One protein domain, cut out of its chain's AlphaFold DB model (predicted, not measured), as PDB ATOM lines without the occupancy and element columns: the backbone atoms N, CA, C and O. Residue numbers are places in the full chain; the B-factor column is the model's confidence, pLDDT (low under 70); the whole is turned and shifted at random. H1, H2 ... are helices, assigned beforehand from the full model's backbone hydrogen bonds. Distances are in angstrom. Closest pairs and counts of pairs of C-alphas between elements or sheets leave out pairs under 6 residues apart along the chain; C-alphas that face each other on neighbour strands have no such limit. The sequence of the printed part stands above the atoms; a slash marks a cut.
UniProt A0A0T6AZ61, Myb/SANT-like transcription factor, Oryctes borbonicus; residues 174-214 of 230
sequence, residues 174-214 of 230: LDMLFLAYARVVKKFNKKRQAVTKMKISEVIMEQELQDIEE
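This is residues 174 to 214 of the 230 residues of the protein "Myb/SANT-like transcription factor" of Oryctes borbonicus (UniProt A0A0T6AZ61). Two helices, a shorter H1 and a long H2, make an open V: they are joined near one end by a four-residue turn and spread apart toward their far ends. Residues 174 to 181 of H1 and 198 to 214 of H2 stand free as two separate arms, with H2 making most of the length. The printed part has 41 residues with two named helices, H1 then H2, and no named strand; its class is all helix. The whole is loose, with a radius of gyration of the C-alphas of 12.3 A, and flat, spanning 37 by 23 by 6 A.

H1 runs from Leu 174 to Val 185, 16.3 A from first to last C-alpha, and C-alpha 174 is at (25.341, -36.422, -11.309). Residues 186 to 189 form the tight link to H2. H2 takes in residues 190 to 214 and measures 36.3 A; its C-alpha 190 is at (31.852, -13.740, -19.952) and its C-alpha 214 at (28.977, -48.848, -28.718).

H1 and H2 are close but not clearly touching, with 2 pairs of C-alphas within 8 A. Their closest C-alphas, those of Val 185 and Gln 193, are 6.1 A apart. The helices run opposite ways at a shallow tilt of 28 degrees, and their centres are 15.1 A apart. In H1 and H2 every O i to N i+4 pair is within hydrogen-bond range.

The two C-alphas farthest apart are those of Asn 189 and Glu 214, at 37.5 A. The first and last printed C-alphas, of Leu 174 and Glu 214, are 21.7 A apart. The printed part has no cut and no long link. Its mean pLDDT is 95.7, and no printed residue is under 70.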
ATOM      1  N   LEU A 174      24.796 -37.036 -10.100       93.25
ATOM      2  CA  LEU A 174      25.341 -36.422 -11.309       93.25
ATOM      3  C   LEU A 174      24.757 -35.015 -11.533       93.25
ATOM      4  O   LEU A 174      25.516 -34.076 -11.787       93.25
ATOM      5  N   ASP A 175      23.451 -34.827 -11.333       93.62
ATOM      6  CA  ASP A 175      22.781 -33.522 -11.255       93.62
ATOM      7  C   ASP A 175      23.430 -32.637 -10.186       93.62
ATOM      8  O   ASP A 175      23.800 -31.482 -10.437       93.62
ATOM      9  N   MET A 176      23.619 -33.178  -8.977       91.00
ATOM     10  CA  MET A 176      24.255 -32.458  -7.872       91.00
ATOM     11  C   MET A 176      25.701 -32.059  -8.209       91.00
ATOM     12  O   MET A 176      26.118 -30.929  -7.908       91.00
ATOM     13  N   LEU A 177      26.446 -32.927  -8.902       94.56
ATOM     14  CA  LEU A 177      27.797 -32.658  -9.395       94.56
ATOM     15  C   LEU A 177      27.819 -31.568 -10.486       94.56
ATOM     16  O   LEU A 177      28.588 -30.603 -10.383       94.56
ATOM     17  N   PHE A 178      26.942 -31.637 -11.492       96.31
ATOM     18  CA  PHE A 178      26.828 -30.601 -12.525       96.31
ATOM     19  C   PHE A 178      26.373 -29.255 -11.946       96.31
ATOM     20  O   PHE A 178      26.909 -28.207 -12.323       96.31
ATOM     21  N   LEU A 179      25.470 -29.248 -10.962       91.94
ATOM     22  CA  LEU A 179      25.091 -28.045 -10.218       91.94
ATOM     23  C   LEU A 179      26.267 -27.470  -9.413       91.94
ATOM     24  O   LEU A 179      26.417 -26.243  -9.347       91.94
ATOM     25  N   ALA A 180      27.136 -28.311  -8.845       91.19
ATOM     26  CA  ALA A 180      28.368 -27.869  -8.197       91.19
ATOM     27  C   ALA A 180      29.327 -27.199  -9.200       91.19
ATOM     28  O   ALA A 180      29.773 -26.070  -8.957       91.19
ATOM     29  N   TYR A 181      29.569 -27.804 -10.367       95.75
ATOM     30  CA  TYR A 181      30.383 -27.195 -11.426       95.75
ATOM     31  C   TYR A 181      29.760 -25.912 -11.995       95.75
ATOM     32  O   TYR A 181      30.462 -24.914 -12.185       95.75
ATOM     33  N   ALA A 182      28.437 -25.850 -12.165       96.25
ATOM     34  CA  ALA A 182      27.741 -24.642 -12.610       96.25
ATOM     35  C   ALA A 182      27.955 -23.453 -11.650       96.25
ATOM     36  O   ALA A 182      28.079 -22.309 -12.100       96.25
ATOM     37  N   ARG A 183      28.067 -23.696 -10.332       92.38
ATOM     38  CA  ARG A 183      28.437 -22.673  -9.328       92.38
ATOM     39  C   ARG A 183      29.885 -22.181  -9.482       92.38
ATOM     40  O   ARG A 183      30.185 -21.071  -9.038       92.38
ATOM     41  N   VAL A 184      30.778 -22.963 -10.097       97.00
ATOM     42  CA  VAL A 184      32.150 -22.549 -10.445       97.00
ATOM     43  C   VAL A 184      32.147 -21.724 -11.731       97.00
ATOM     44  O   VAL A 184      32.608 -20.584 -11.710       97.00
ATOM     45  N   VAL A 185      31.552 -22.234 -12.818       96.69
ATOM     46  CA  VAL A 185      31.522 -21.552 -14.129       96.69
ATOM     47  C   VAL A 185      30.873 -20.165 -14.033       96.69
ATOM     48  O   VAL A 185      31.387 -19.201 -14.599       96.69
ATOM     49  N   LYS A 186      29.805 -20.015 -13.235       96.88
ATOM     50  CA  LYS A 186      29.135 -18.722 -12.979       96.88
ATOM     51  C   LYS A 186      30.051 -17.640 -12.371       96.88
ATOM     52  O   LYS A 186      29.708 -16.465 -12.464       96.88
ATOM     53  N   LYS A 187      31.210 -17.995 -11.790       96.88
ATOM     54  CA  LYS A 187      32.206 -17.044 -11.246       96.88
ATOM     55  C   LYS A 187      33.198 -16.525 -12.295       96.88
ATOM     56  O   LYS A 187      33.920 -15.570 -12.022       96.88
ATOM     57  N   PHE A 188      33.279 -17.147 -13.471       97.31
ATOM     58  CA  PHE A 188      34.190 -16.723 -14.536       97.31
ATOM     59  C   PHE A 188      33.676 -15.465 -15.256       97.31
ATOM     60  O   PHE A 188      32.479 -15.176 -15.242       97.31
ATOM     61  N   ASN A 189      34.560 -14.726 -15.938       97.88
ATOM     62  CA  ASN A 189      34.145 -13.632 -16.827       97.88
ATOM     63  C   ASN A 189      33.429 -14.168 -18.086       97.88
ATOM     64  O   ASN A 189      33.551 -15.346 -18.416       97.88
ATOM     65  N   LYS A 190      32.693 -13.313 -18.813       98.00
ATOM     66  CA  LYS A 190      31.852 -13.740 -19.952       98.00
ATOM     67  C   LYS A 190      32.619 -14.508 -21.041       98.00
ATOM     68  O   LYS A 190      32.119 -15.529 -21.503       98.00
ATOM     69  N   LYS A 191      33.848 -14.093 -21.386       98.00
ATOM     70  CA  LYS A 191      34.700 -14.803 -22.361       98.00
ATOM     71  C   LYS A 191      35.044 -16.220 -21.886       98.00
ATOM     72  O   LYS A 191      34.888 -17.169 -22.645       98.00
ATOM     73  N   ARG A 192      35.451 -16.383 -20.621       97.50
ATOM     74  CA  ARG A 192      35.715 -17.708 -20.035       97.50
ATOM     75  C   ARG A 192      34.438 -18.540 -19.873       97.50
ATOM     76  O   ARG A 192      34.485 -19.725 -20.162       97.50
ATOM     77  N   GLN A 193      33.300 -17.946 -19.498       98.31
ATOM     78  CA  GLN A 193      32.007 -18.652 -19.459       98.31
ATOM     79  C   GLN A 193      31.646 -19.250 -20.827       98.31
ATOM     80  O   GLN A 193      31.227 -20.400 -20.879       98.31
ATOM     81  N   ALA A 194      31.832 -18.500 -21.919       98.19
ATOM     82  CA  ALA A 194      31.574 -18.990 -23.273       98.19
ATOM     83  C   ALA A 194      32.504 -20.156 -23.654       98.19
ATOM     84  O   ALA A 194      32.018 -21.214 -24.037       98.19
ATOM     85  N   VAL A 195      33.821 -20.004 -23.464       98.31
ATOM     86  CA  VAL A 195      34.807 -21.058 -23.779       98.31
ATOM     87  C   VAL A 195      34.593 -22.318 -22.932       98.31
ATOM     88  O   VAL A 195      34.649 -23.423 -23.460       98.31
ATOM     89  N   THR A 196      34.304 -22.182 -21.632       98.25
ATOM     90  CA  THR A 196      34.025 -23.337 -20.765       98.25
ATOM     91  C   THR A 196      32.714 -24.028 -21.135       98.25
ATOM     92  O   THR A 196      32.686 -25.251 -21.147       98.25
ATOM     93  N   LYS A 197      31.651 -23.288 -21.487       97.81
ATOM     94  CA  LYS A 197      30.417 -23.896 -22.015       97.81
ATOM     95  C   LYS A 197      30.687 -24.683 -23.295       97.81
ATOM     96  O   LYS A 197      30.321 -25.845 -23.358       97.81
ATOM     97  N   MET A 198      31.367 -24.063 -24.263       98.25
ATOM     98  CA  MET A 198      31.728 -24.689 -25.537       98.25
ATOM     99  C   MET A 198      32.478 -26.007 -25.313       98.25
ATOM    100  O   MET A 198      32.063 -27.023 -25.848       98.25
ATOM    101  N   LYS A 199      33.507 -26.013 -24.452       98.12
ATOM    102  CA  LYS A 199      34.285 -27.221 -24.134       98.12
ATOM    103  C   LYS A 199      33.508 -28.291 -23.357       98.12
ATOM    104  O   LYS A 199      33.827 -29.461 -23.498       98.12
ATOM    105  N   ILE A 200      32.506 -27.919 -22.555       97.88
ATOM    106  CA  ILE A 200      31.612 -28.892 -21.904       97.88
ATOM    107  C   ILE A 200      30.682 -29.530 -22.943       97.88
ATOM    108  O   ILE A 200      30.568 -30.748 -22.976       97.88
ATOM    109  N   SER A 201      30.067 -28.730 -23.822       96.69
ATOM    110  CA  SER A 201      29.226 -29.244 -24.912       96.69
ATOM    111  C   SER A 201      30.014 -30.110 -25.896       96.69
ATOM    112  O   SER A 201      29.503 -31.126 -26.337       96.69
ATOM    113  N   GLU A 202      31.255 -29.736 -26.212       97.56
ATOM    114  CA  GLU A 202      32.164 -30.500 -27.076       97.56
ATOM    115  C   GLU A 202      32.399 -31.921 -26.539       97.56
ATOM    116  O   GLU A 202      32.196 -32.877 -27.277       97.56
ATOM    117  N   VAL A 203      32.710 -32.058 -25.243       98.12
ATOM    118  CA  VAL A 203      32.871 -33.370 -24.588       98.12
ATOM    119  C   VAL A 203      31.552 -34.146 -24.537       98.12
ATOM    120  O   VAL A 203      31.556 -35.345 -24.777       98.12
ATOM    121  N   ILE A 204      30.422 -33.489 -24.249       96.44
ATOM    122  CA  ILE A 204      29.111 -34.162 -24.221       96.44
ATOM    123  C   ILE A 204      28.780 -34.750 -25.600       96.44
ATOM    124  O   ILE A 204      28.544 -35.948 -25.689       96.44
ATOM    125  N   MET A 205      28.869 -33.957 -26.673       96.94
ATOM    126  CA  MET A 205      28.588 -34.424 -28.039       96.94
ATOM    127  C   MET A 205      29.563 -35.522 -28.500       96.94
ATOM    128  O   MET A 205      29.167 -36.439 -29.211       96.94
ATOM    129  N   GLU A 206      30.838 -35.455 -28.097       97.19
ATOM    130  CA  GLU A 206      31.830 -36.498 -28.395       97.19
ATOM    131  C   GLU A 206      31.491 -37.834 -27.712       97.19
ATOM    132  O   GLU A 206      31.666 -38.891 -28.316       97.19
ATOM    133  N   GLN A 207      30.982 -37.807 -26.477       97.31
ATOM    134  CA  GLN A 207      30.563 -39.015 -25.755       97.31
ATOM    135  C   GLN A 207      29.180 -39.524 -26.196       97.31
ATOM    136  O   GLN A 207      28.994 -40.734 -26.279       97.31
ATOM    137  N   GLU A 208      28.244 -38.641 -26.559       96.38
ATOM    138  CA  GLU A 208      26.952 -39.014 -27.161       96.38
ATOM    139  C   GLU A 208      27.142 -39.783 -28.480       96.38
ATOM    140  O   GLU A 208      26.448 -40.768 -28.724       96.38
ATOM    141  N   LEU A 209      28.111 -39.384 -29.314       94.06
ATOM    142  CA  LEU A 209      28.457 -40.119 -30.537       94.06
ATOM    143  C   LEU A 209      29.067 -41.498 -30.243       94.06
ATOM    144  O   LEU A 209      28.732 -42.463 -30.925       94.06
ATOM    145  N   GLN A 210      29.928 -41.604 -29.226       94.31
ATOM    146  CA  GLN A 210      30.570 -42.870 -28.852       94.31
ATOM    147  C   GLN A 210      29.570 -43.868 -28.245       94.31
ATOM    148  O   GLN A 210      29.598 -45.035 -28.625       94.31
ATOM    149  N   ASP A 211      28.628 -43.424 -27.402       92.69
ATOM    150  CA  ASP A 211      27.551 -44.290 -26.890       92.69
ATOM    151  C   ASP A 211      26.714 -44.878 -28.040       92.69
ATOM    152  O   ASP A 211      26.473 -46.081 -28.078       92.69
ATOM    153  N   ILE A 212      26.362 -44.069 -29.048       92.25
ATOM    154  CA  ILE A 212      25.622 -44.532 -30.237       92.25
ATOM    155  C   ILE A 212      26.401 -45.598 -31.035       92.25
ATOM    156  O   ILE A 212      25.780 -46.508 -31.586       92.25
ATOM    157  N   GLU A 213      27.734 -45.510 -31.103       89.12
ATOM    158  CA  GLU A 213      28.582 -46.502 -31.784       89.12
ATOM    159  C   GLU A 213      28.809 -47.782 -30.954       89.12
ATOM    160  O   GLU A 213      28.945 -48.865 -31.533       89.12
ATOM    161  N   GLU A 214      28.815 -47.695 -29.619       87.81
ATOM    162  CA  GLU A 214      28.977 -48.848 -28.718       87.81
ATOM    163  C   GLU A 214      27.674 -49.643 -28.486       87.81
ATOM    164  O   GLU A 214      27.731 -50.826 -28.134       87.81
TER     165      GLU A 214